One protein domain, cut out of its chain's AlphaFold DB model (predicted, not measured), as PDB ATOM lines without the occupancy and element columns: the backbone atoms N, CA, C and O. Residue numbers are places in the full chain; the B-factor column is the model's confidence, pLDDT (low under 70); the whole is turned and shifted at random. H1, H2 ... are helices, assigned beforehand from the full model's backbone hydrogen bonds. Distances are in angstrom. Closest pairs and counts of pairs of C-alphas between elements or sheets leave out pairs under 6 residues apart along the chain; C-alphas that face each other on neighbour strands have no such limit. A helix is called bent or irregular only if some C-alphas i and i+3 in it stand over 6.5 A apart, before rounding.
ATOM      1  N   ILE A 126      34.041 -39.864 -13.442       94.25
ATOM      2  CA  ILE A 126      33.873 -40.810 -14.555       94.25
ATOM      3  C   ILE A 126      35.180 -41.120 -15.302       94.25
ATOM      4  O   ILE A 126      35.396 -42.254 -15.730       94.25
ATOM      5  N   LYS A 127      36.082 -40.138 -15.435       94.44
ATOM      6  CA  LYS A 127      37.382 -40.326 -16.086       94.44
ATOM      7  C   LYS A 127      38.251 -41.294 -15.287       94.44
ATOM      8  O   LYS A 127      38.774 -42.242 -15.869       94.44
ATOM      9  N   GLY A 128      38.382 -41.073 -13.978       91.25
ATOM     10  CA  GLY A 128      39.147 -41.946 -13.087       91.25
ATOM     11  C   GLY A 128      38.609 -43.377 -13.088       91.25
ATOM     12  O   GLY A 128      39.373 -44.325 -13.265       91.25
ATOM     13  N   ILE A 129      37.281 -43.530 -13.005       93.19
ATOM     14  CA  ILE A 129      36.618 -44.841 -13.075       93.19
ATOM     15  C   ILE A 129      36.948 -45.549 -14.397       93.19
ATOM     16  O   ILE A 129      37.334 -46.719 -14.389       93.19
ATOM     17  N   LEU A 130      36.824 -44.855 -15.534       95.56
ATOM     18  CA  LEU A 130      37.080 -45.443 -16.850       95.56
ATOM     19  C   LEU A 130      38.547 -45.822 -17.050       95.56
ATOM     20  O   LEU A 130      38.799 -46.892 -17.596       95.56
ATOM     21  N   ILE A 131      39.504 -45.005 -16.599       93.69
ATOM     22  CA  ILE A 131      40.937 -45.337 -16.663       93.69
ATOM     23  C   ILE A 131      41.208 -46.638 -15.901       93.69
ATOM     24  O   ILE A 131      41.783 -47.571 -16.468       93.69
ATOM     25  N   ALA A 132      40.735 -46.729 -14.655       91.31
ATOM     26  CA  ALA A 132      40.931 -47.907 -13.820       91.31
ATOM     27  C   ALA A 132      40.258 -49.153 -14.422       91.31
ATOM     28  O   ALA A 132      40.884 -50.207 -14.536       91.31
ATOM     29  N   LYS A 133      38.999 -49.037 -14.865       94.25
ATOM     30  CA  LYS A 133      38.223 -50.172 -15.391       94.25
ATOM     31  C   LYS A 133      38.698 -50.645 -16.757       94.25
ATOM     32  O   LYS A 133      38.800 -51.850 -16.966       94.25
ATOM     33  N   LEU A 134      39.033 -49.733 -17.669       95.88
ATOM     34  CA  LEU A 134      39.599 -50.094 -18.969       95.88
ATOM     35  C   LEU A 134      40.985 -50.724 -18.814       95.88
ATOM     36  O   LEU A 134      41.256 -51.721 -19.473       95.88
ATOM     37  N   GLY A 135      41.836 -50.184 -17.935       93.62
ATOM     38  CA  GLY A 135      43.145 -50.771 -17.638       93.62
ATOM     39  C   GLY A 135      43.033 -52.171 -17.039       93.62
ATOM     40  O   GLY A 135      43.669 -53.103 -17.528       93.62
ATOM     41  N   ALA A 136      42.166 -52.347 -16.038       91.50
ATOM     42  CA  ALA A 136      41.908 -53.655 -15.442       91.50
ATOM     43  C   ALA A 136      41.355 -54.647 -16.474       91.50
ATOM     44  O   ALA A 136      41.898 -55.741 -16.619       91.50
ATOM     45  N   PHE A 137      40.331 -54.255 -17.241       95.75
ATOM     46  CA  PHE A 137      39.758 -55.105 -18.283       95.75
ATOM     47  C   PHE A 137      40.791 -55.488 -19.345       95.75
ATOM     48  O   PHE A 137      40.848 -56.648 -19.738       95.75
ATOM     49  N   PHE A 138      41.630 -54.550 -19.786       96.19
ATOM     50  CA  PHE A 138      42.681 -54.829 -20.763       96.19
ATOM     51  C   PHE A 138      43.707 -55.837 -20.231       96.19
ATOM     52  O   PHE A 138      44.093 -56.752 -20.951       96.19
ATOM     53  N   ALA A 139      44.096 -55.715 -18.960       92.81
ATOM     54  CA  ALA A 139      45.088 -56.592 -18.347       92.81
ATOM     55  C   ALA A 139      44.569 -58.013 -18.069       92.81
ATOM     56  O   ALA A 139      45.326 -58.972 -18.211       92.81
ATOM     57  N   ARG A 140      43.308 -58.168 -17.636       92.94
ATOM     58  CA  ARG A 140      42.795 -59.463 -17.131       92.94
ATOM     59  C   ARG A 140      41.537 -59.990 -17.809       92.94
ATOM     60  O   ARG A 140      41.157 -61.132 -17.576       92.94
ATOM     61  N   THR A 141      40.857 -59.180 -18.617       93.62
ATOM     62  CA  THR A 141      39.615 -59.540 -19.331       93.62
ATOM     63  C   THR A 141      38.508 -60.124 -18.443       93.62
ATOM     64  O   THR A 141      37.724 -60.960 -18.886       93.62
ATOM     65  N   ALA A 142      38.431 -59.691 -17.180       92.44
ATOM     66  CA  ALA A 142      37.433 -60.194 -16.240       92.44
ATOM     67  C   ALA A 142      36.013 -59.755 -16.630       92.44
ATOM     68  O   ALA A 142      35.782 -58.606 -17.017       92.44
ATOM     69  N   ASP A 143      35.047 -60.659 -16.446       93.62
ATOM     70  CA  ASP A 143      33.636 -60.390 -16.743       93.62
ATOM     71  C   ASP A 143      33.047 -59.268 -15.885       93.62
ATOM     72  O   ASP A 143      32.230 -58.495 -16.377       93.62
ATOM     73  N   SER A 144      33.488 -59.121 -14.635       91.19
ATOM     74  CA  SER A 144      33.033 -58.028 -13.768       91.19
ATOM     75  C   SER A 144      33.414 -56.651 -14.316       91.19
ATOM     76  O   SER A 144      32.584 -55.744 -14.322       91.19
ATOM     77  N   ASP A 145      34.630 -56.487 -14.846       93.75
ATOM     78  CA  ASP A 145      35.034 -55.221 -15.468       93.75
ATOM     79  C   ASP A 145      34.302 -54.988 -16.793       93.75
ATOM     80  O   ASP A 145      33.965 -53.849 -17.113       93.75
ATOM     81  N   PHE A 146      34.012 -56.055 -17.547       96.44
ATOM     82  CA  PHE A 146      33.189 -55.958 -18.752       96.44
ATOM     83  C   PHE A 146      31.787 -55.425 -18.433       96.44
ATOM     84  O   PHE A 146      31.324 -54.499 -19.099       96.44
ATOM     85  N   VAL A 147      31.129 -55.994 -17.416       96.56
ATOM     86  CA  VAL A 147      29.784 -55.588 -16.977       96.56
ATOM     87  C   VAL A 147      29.784 -54.132 -16.516       96.56
ATOM     88  O   VAL A 147      28.902 -53.372 -16.914       96.56
ATOM     89  N   ASP A 148      30.798 -53.711 -15.760       94.62
ATOM     90  CA  ASP A 148      30.930 -52.318 -15.323       94.62
ATOM     91  C   ASP A 148      31.102 -51.357 -16.506       94.62
ATOM     92  O   ASP A 148      30.419 -50.338 -16.589       94.62
ATOM     93  N   LEU A 149      31.976 -51.678 -17.463       97.50
ATOM     94  CA  LEU A 149      32.191 -50.845 -18.652       97.50
ATOM     95  C   LEU A 149      30.947 -50.782 -19.548       97.50
ATOM     96  O   LEU A 149      30.618 -49.720 -20.082       97.50
ATOM     97  N   GLU A 150      30.228 -51.895 -19.690       97.69
ATOM     98  CA  GLU A 150      28.942 -51.951 -20.385       97.69
ATOM     99  C   GLU A 150      27.888 -51.088 -19.682       97.69
ATOM    100  O   GLU A 150      27.168 -50.335 -20.346       97.69
ATOM    101  N   PHE A 151      27.819 -51.156 -18.352       96.75
ATOM    102  CA  PHE A 151      26.932 -50.330 -17.542       96.75
ATOM    103  C   PHE A 151      27.237 -48.838 -17.726       96.75
ATOM    104  O   PHE A 151      26.325 -48.065 -18.031       96.75
ATOM    105  N   LEU A 152      28.506 -48.437 -17.607       96.62
ATOM    106  CA  LEU A 152      28.941 -47.047 -17.779       96.62
ATOM    107  C   LEU A 152      28.640 -46.545 -19.194       96.62
ATOM    108  O   LEU A 152      28.047 -45.483 -19.369       96.62
ATOM    109  N   GLY A 153      28.968 -47.336 -20.217       96.81
ATOM    110  CA  GLY A 153      28.713 -46.978 -21.609       96.81
ATOM    111  C   GLY A 153      27.231 -46.842 -21.960       96.81
ATOM    112  O   GLY A 153      26.888 -46.093 -22.872       96.81
ATOM    113  N   ARG A 154      26.342 -47.541 -21.245       96.31
ATOM    114  CA  ARG A 154      24.888 -47.425 -21.429       96.31
ATOM    115  C   ARG A 154      24.279 -46.260 -20.678       96.31
ATOM    116  O   ARG A 154      23.524 -45.489 -21.262       96.31
ATOM    117  N   ASN A 155      24.560 -46.179 -19.384       95.75
ATOM    118  CA  ASN A 155      23.851 -45.280 -18.481       95.75
ATOM    119  C   ASN A 155      24.505 -43.899 -18.415       95.75
ATOM    120  O   ASN A 155      23.839 -42.918 -18.099       95.75
ATOM    121  N   MET A 156      25.791 -43.815 -18.762       96.25
ATOM    122  CA  MET A 156      26.594 -42.594 -18.704       96.25
ATOM    123  C   MET A 156      27.243 -42.278 -20.058       96.25
ATOM    124  O   MET A 156      28.333 -41.712 -20.122       96.25
ATOM    125  N   ALA A 157      26.588 -42.655 -21.164       96.69
ATOM    126  CA  ALA A 157      27.140 -42.565 -22.518       96.69
ATOM    127  C   ALA A 157      27.685 -41.167 -22.859       96.69
ATOM    128  O   ALA A 157      28.758 -41.050 -23.446       96.69
ATOM    129  N   THR A 158      26.967 -40.109 -22.471       97.25
ATOM    130  CA  THR A 158      27.370 -38.716 -22.712       97.25
ATOM    131  C   THR A 158      28.637 -38.357 -21.939       97.25
ATOM    132  O   THR A 158      29.550 -37.757 -22.501       97.25
ATOM    133  N   GLN A 159      28.723 -38.757 -20.668       97.00
ATOM    134  CA  GLN A 159      29.880 -38.508 -19.811       97.00
ATOM    135  C   GLN A 159      31.100 -39.308 -20.282       97.00
ATOM    136  O   GLN A 159      32.186 -38.744 -20.409       97.00
ATOM    137  N   VAL A 160      30.913 -40.591 -20.621       97.94
ATOM    138  CA  VAL A 160      31.956 -41.434 -21.231       97.94
ATOM    139  C   VAL A 160      32.462 -40.789 -22.521       97.94
ATOM    140  O   VAL A 160      33.671 -40.646 -22.712       97.94
ATOM    141  N   HIS A 161      31.549 -40.324 -23.376       98.00
ATOM    142  CA  HIS A 161      31.910 -39.665 -24.623       98.00
ATOM    143  C   HIS A 161      32.693 -38.373 -24.372       98.00
ATOM    144  O   HIS A 161      33.706 -38.148 -25.030       98.00
ATOM    145  N   ALA A 162      32.295 -37.544 -23.407       97.69
ATOM    146  CA  ALA A 162      32.989 -36.294 -23.094       97.69
ATOM    147  C   ALA A 162      34.468 -36.510 -22.720       97.69
ATOM    148  O   ALA A 162      35.327 -35.736 -23.140       97.69
ATOM    149  N   VAL A 163      34.787 -37.591 -22.002       97.25
ATOM    150  CA  VAL A 163      36.159 -37.870 -21.540       97.25
ATOM    151  C   VAL A 163      36.958 -38.791 -22.469       97.25
ATOM    152  O   VAL A 163      38.151 -38.986 -22.248       97.25
ATOM    153  N   ARG A 164      36.351 -39.330 -23.536       97.19
ATOM    154  CA  ARG A 164      36.925 -40.402 -24.379       97.19
ATOM    155  C   ARG A 164      38.322 -40.128 -24.942       97.19
ATOM    156  O   ARG A 164      39.105 -41.060 -25.081       97.19
ATOM    157  N   GLN A 165      38.637 -38.870 -25.262       97.19
ATOM    158  CA  GLN A 165      39.939 -38.486 -25.830       97.19
ATOM    159  C   GLN A 165      41.077 -38.558 -24.807       97.19
ATOM    160  O   GLN A 165      42.235 -38.665 -25.185       97.19
ATOM    161  N   GLN A 166      40.746 -38.533 -23.515       95.81
ATOM    162  CA  GLN A 166      41.708 -38.656 -22.417       95.81
ATOM    163  C   GLN A 166      41.954 -40.125 -22.031       95.81
ATOM    164  O   GLN A 166      42.766 -40.404 -21.155       95.81
ATOM    165  N   LEU A 167      41.234 -41.071 -22.644       96.19
ATOM    166  CA  LEU A 167      41.332 -42.499 -22.353       96.19
ATOM    167  C   LEU A 167      42.255 -43.192 -23.362       96.19
ATOM    168  O   LEU A 167      42.202 -42.908 -24.562       96.19
ATOM    169  N   ASN A 168      43.017 -44.182 -22.891       96.81
ATOM    170  CA  ASN A 168      43.888 -44.996 -23.738       96.81
ATOM    171  C   ASN A 168      43.090 -45.647 -24.893       96.81
ATOM    172  O   ASN A 168      42.097 -46.345 -24.668       96.81
ATOM    173  N   ALA A 169      43.512 -45.390 -26.135       97.81
ATOM    174  CA  ALA A 169      42.808 -45.833 -27.337       97.81
ATOM    175  C   ALA A 169      42.801 -47.362 -27.499       97.81
ATOM    176  O   ALA A 169      41.774 -47.927 -27.875       97.81
ATOM    177  N   GLU A 170      43.901 -48.034 -27.159       97.94
ATOM    178  CA  GLU A 170      44.029 -49.490 -27.263       97.94
ATOM    179  C   GLU A 170      43.091 -50.197 -26.285       97.94
ATOM    180  O   GLU A 170      42.364 -51.114 -26.673       97.94
ATOM    181  N   HIS A 171      43.015 -49.720 -25.038       97.94
ATOM    182  CA  HIS A 171      42.115 -50.306 -24.042       97.94
ATOM    183  C   HIS A 171      40.643 -50.134 -24.448       97.94
ATOM    184  O   HIS A 171      39.843 -51.066 -24.328       97.94
ATOM    185  N   ARG A 172      40.281 -48.956 -24.983       98.19
ATOM    186  CA  ARG A 172      38.937 -48.703 -25.529       98.19
ATOM    187  C   ARG A 172      38.620 -49.647 -26.686       98.19
ATOM    188  O   ARG A 172      37.549 -50.252 -26.699       98.19
ATOM    189  N   GLN A 173      39.546 -49.806 -27.632       98.38
ATOM    190  CA  GLN A 173      39.382 -50.711 -28.769       98.38
ATOM    191  C   GLN A 173      39.210 -52.164 -28.309       98.38
ATOM    192  O   GLN A 173      38.321 -52.860 -28.799       98.38
ATOM    193  N   ALA A 174      40.011 -52.620 -27.343       98.19
ATOM    194  CA  ALA A 174      39.922 -53.970 -26.794       98.19
ATOM    195  C   ALA A 174      38.547 -54.247 -26.167       98.19
ATOM    196  O   ALA A 174      37.926 -55.274 -26.469       98.19
ATOM    197  N   PHE A 175      38.033 -53.311 -25.361       98.44
ATOM    198  CA  PHE A 175      36.683 -53.400 -24.807       98.44
ATOM    199  C   PHE A 175      35.614 -53.452 -25.905       98.44
ATOM    200  O   PHE A 175      34.774 -54.350 -25.905       98.44
ATOM    201  N   ILE A 176      35.669 -52.551 -26.888       98.38
ATOM    202  CA  ILE A 176      34.692 -52.512 -27.984       98.38
ATOM    203  C   ILE A 176      34.728 -53.777 -28.842       98.38
ATOM    204  O   ILE A 176      33.670 -54.267 -29.248       98.38
ATOM    205  N   ASN A 177      35.902 -54.357 -29.077       98.12
ATOM    206  CA  ASN A 177      36.034 -55.631 -29.777       98.12
ATOM    207  C   ASN A 177      35.351 -56.761 -28.994       98.12
ATOM    208  O   ASN A 177      34.581 -57.535 -29.566       98.12
ATOM    209  N   ALA A 178      35.576 -56.834 -27.677       98.06
ATOM    210  CA  ALA A 178      34.902 -57.803 -26.814       98.06
ATOM    211  C   ALA A 178      33.380 -57.589 -26.794       98.06
ATOM    212  O   ALA A 178      32.617 -58.545 -26.940       98.06
ATOM    213  N   TYR A 179      32.936 -56.337 -26.689       98.12
ATOM    214  CA  TYR A 179      31.524 -55.977 -26.668       98.12
ATOM    215  C   TYR A 179      30.818 -56.335 -27.978       98.12
ATOM    216  O   TYR A 179      29.738 -56.926 -27.953       98.12
ATOM    217  N   SER A 180      31.448 -56.037 -29.116       97.69
ATOM    218  CA  SER A 180      30.925 -56.348 -30.449       97.69
ATOM    219  C   SER A 180      30.756 -57.853 -30.633       97.69
ATOM    220  O   SER A 180      29.709 -58.292 -31.096       97.69
ATOM    221  N   ARG A 181      31.731 -58.657 -30.181       97.25
ATOM    222  CA  ARG A 181      31.644 -60.125 -30.231       97.25
ATOM    223  C   ARG A 181      30.498 -60.691 -29.393       97.25
ATOM    224  O   ARG A 181      29.896 -61.672 -29.817       97.25
ATOM    225  N   ARG A 182      30.185 -60.100 -28.236       97.19
ATOM    226  CA  ARG A 182      29.078 -60.551 -27.369       97.19
ATOM    227  C   ARG A 182      27.698 -60.085 -27.843       97.19
ATOM    228  O   ARG A 182      26.700 -60.684 -27.468       97.19
ATOM    229  N   ASN A 183      27.635 -59.035 -28.660       96.69
ATOM    230  CA  ASN A 183      26.387 -58.386 -29.074       96.69
ATOM    231  C   ASN A 183      26.218 -58.361 -30.604       96.69
ATOM    232  O   ASN A 183      25.641 -57.421 -31.145       96.69
ATOM    233  N   GLN A 184      26.724 -59.380 -31.310       93.94
ATOM    234  CA  GLN A 184      26.724 -59.437 -32.783       93.94
ATOM    235  C   GLN A 184      25.317 -59.366 -33.392       93.94
ATOM    236  O   GLN A 184      25.150 -58.860 -34.497       93.94
ATOM    237  N   SER A 185      24.304 -59.839 -32.663       95.62
ATOM    238  CA  SER A 185      22.903 -59.821 -33.090       95.62
ATOM    239  C   SER A 185      22.251 -58.433 -33.047       95.62
ATOM    240  O   SER A 185      21.200 -58.248 -33.651       95.62
ATOM    241  N   ASP A 186      22.854 -57.446 -32.372       96.62
ATOM    242  CA  ASP A 186      22.296 -56.096 -32.226       96.62
ATOM    243  C   ASP A 186      23.308 -55.025 -32.665       96.62
ATOM    244  O   ASP A 186      23.999 -54.378 -31.866       96.62
ATOM    245  N   ALA A 187      23.362 -54.802 -33.980       96.31
ATOM    246  CA  ALA A 187      24.236 -53.809 -34.601       96.31
ATOM    247  C   ALA A 187      23.999 -52.383 -34.068       96.31
ATOM    248  O   ALA A 187      24.938 -51.591 -33.943       96.31
ATOM    249  N   ASN A 188      22.759 -52.044 -33.702       97.25
ATOM    250  CA  ASN A 188      22.431 -50.727 -33.160       97.25
ATOM    251  C   ASN A 188      23.036 -50.526 -31.770       97.25
ATOM    252  O   ASN A 188      23.582 -49.458 -31.476       97.25
ATOM    253  N   ARG A 189      22.978 -51.551 -30.919       96.81
ATOM    254  CA  ARG A 189      23.596 -51.550 -29.590       96.81
ATOM    255  C   ARG A 189      25.117 -51.486 -29.664       96.81
ATOM    256  O   ARG A 189      25.712 -50.757 -28.869       96.81
ATOM    257  N   VAL A 190      25.741 -52.166 -30.627       97.88
ATOM    258  CA  VAL A 190      27.186 -52.046 -30.891       97.88
ATOM    259  C   VAL A 190      27.547 -50.634 -31.351       97.88
ATOM    260  O   VAL A 190      28.447 -50.024 -30.777       97.88
ATOM    261  N   ARG A 191      26.804 -50.065 -32.307       97.75
ATOM    262  CA  ARG A 191      27.031 -48.699 -32.812       97.75
ATOM    263  C   ARG A 191      26.949 -47.641 -31.707       97.75
ATOM    264  O   ARG A 191      27.802 -46.760 -31.647       97.75
ATOM    265  N   ARG A 192      25.961 -47.734 -30.806       97.62
ATOM    266  CA  ARG A 192      25.845 -46.812 -29.658       97.62
ATOM    267  C   ARG A 192      27.036 -46.921 -28.709       97.62
ATOM    268  O   ARG A 192      27.558 -45.898 -28.280       97.62
ATOM    269  N   MET A 193      27.485 -48.142 -28.418       98.19
ATOM    270  CA  MET A 193      28.635 -48.366 -27.540       98.19
ATOM    271  C   MET A 193      29.936 -47.841 -28.167       98.19
ATOM    272  O   MET A 193      30.693 -47.130 -27.509       98.19
ATOM    273  N   LYS A 194      30.149 -48.103 -29.463       98.19
ATOM    274  CA  LYS A 194      31.244 -47.525 -30.258       98.19
ATOM    275  C   LYS A 194      31.260 -46.001 -30.190       98.19
ATOM    276  O   LYS A 194      32.296 -45.410 -29.900       98.19
ATOM    277  N   HIS A 195      30.101 -45.370 -30.379       98.00
ATOM    278  CA  HIS A 195      29.964 -43.920 -30.271       98.00
ATOM    279  C   HIS A 195      30.303 -43.412 -28.862       98.00
ATOM    280  O   HIS A 195      31.095 -42.478 -28.729       98.00
ATOM    281  N   ALA A 196      29.755 -44.033 -27.811       97.69
ATOM    282  CA  ALA A 196      30.019 -43.648 -26.423       97.69
ATOM    283  C   ALA A 196      31.523 -43.664 -26.112       97.69
ATOM    284  O   ALA A 196      32.059 -42.684 -25.604       97.69
ATOM    285  N   PHE A 197      32.230 -44.722 -26.513       98.00
ATOM    286  CA  PHE A 197      33.672 -44.838 -26.297       98.00
ATOM    287  C   PHE A 197      34.528 -44.155 -27.375       98.00
ATOM    288  O   PHE A 197      35.741 -44.108 -27.220       98.00
ATOM    289  N   GLY A 198      33.956 -43.602 -28.449       96.38
ATOM    290  CA  GLY A 198      34.707 -42.955 -29.534       96.38
ATOM    291  C   GLY A 198      35.636 -43.895 -30.293       96.38
ATOM    292  O   GLY A 198      36.795 -43.544 -30.517       96.38
ATOM    293  N   VAL A 199      35.145 -45.086 -30.623       96.00
ATOM    294  CA  VAL A 199      35.854 -46.107 -31.403       96.00
ATOM    295  C   VAL A 199      35.127 -46.302 -32.733       96.00
ATOM    296  O   VAL A 199      33.896 -46.360 -32.745       96.00
ATOM    297  N   ALA A 200      35.881 -46.381 -33.834       85.50
ATOM    298  CA  ALA A 200      35.346 -46.585 -35.184       85.50
ATOM    299  C   ALA A 200      34.805 -48.012 -35.397       85.50
ATOM    300  O   ALA A 200      35.336 -48.992 -34.825       85.50
TER     301      ALA A 200
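Overview. This is residues 126 to 200 of the 200 residues of an uncharacterized protein of Aspergillus steynii IBT 23096 (UniProt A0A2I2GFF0). Two helical hairpins, H1 with H2 and H4 with H5, are set crosswise to each other, and the irregular helix H3 joins them and caps the end where H1 begins and H2 ends. Residues 183 to 188, the link of the second hairpin together with residues 187 and 188 of H5, stick out from the body. The printed part has 75 residues with five named helices in the order H1, H2, H3, H4, H5, and no named strand; the class is all helix. The whole is compact, with a radius of gyration of the C-alphas of 10.9 A, and rounded, spanning 31 by 26 by 20 A.

Along the chain. H1, residues 126 to 140, is the longest helix by residues and begins at C-alpha 126 at (33.873, -40.810, -14.555); it is 20.8 A long from first to last C-alpha. H2, residues 143 to 155, is 18.1 A long. H3, residues 157 to 166, is 15.1 A long and irregular: C-alphas 162 and 165 are 7.8 A apart. H4, residues 169 to 182, is 20.1 A long and begins at C-alpha 169 at (42.808, -45.833, -27.337). H5, residues 187 to 197, is 15.4 A long and ends at C-alpha 197 at (33.672, -44.838, -26.297).

Arrangement. H1 and H2 form a hairpin at a shallow tilt of 31 degrees, opposite ways; H2 touches H1 with residues 145 to 149 alone, and the closest C-alphas, of Phe 137 and Asp 145, are 5.5 A apart. Residues 126 to 130 of H1 touch H3, about perpendicular at 73 degrees, closest at the C-alphas of Lys 127 and Val 163, 6.1 A apart. Residues 134 to 138 of H1 touch residues 171 to 175 of H4, closest at the C-alphas of Phe 138 and His 171, 5.6 A apart. H2 touches H5 with residues 153 to 154 alone, about perpendicular at 88 degrees; the closest C-alphas, of Gly 153 and Ala 196, are 6.0 A apart. H3 touches H5 at a steep tilt of 50 degrees, the same way, with the C-alphas of His 161 and Ala 196 closest at 4.8 A. H4 and H5 form a hairpin at a shallow tilt of 19 degrees, opposite ways, closest at the C-alphas of Ser 180 and Val 190, 5.7 A apart. H1 and H5 are apart. In H1, H2, H4 and H5 every O i to N i+4 pair is within hydrogen-bond range; in H3 4 of 6 are.

Size, cuts and confidence. The two C-alphas farthest apart, of Gly 128 and Ser 185, are 31.4 A apart. The printed part has no cut and ends at residue 200, the chain's last. The four links between the helices are tight. The mean pLDDT of the printed part is 96.0, and no printed residue is under 70.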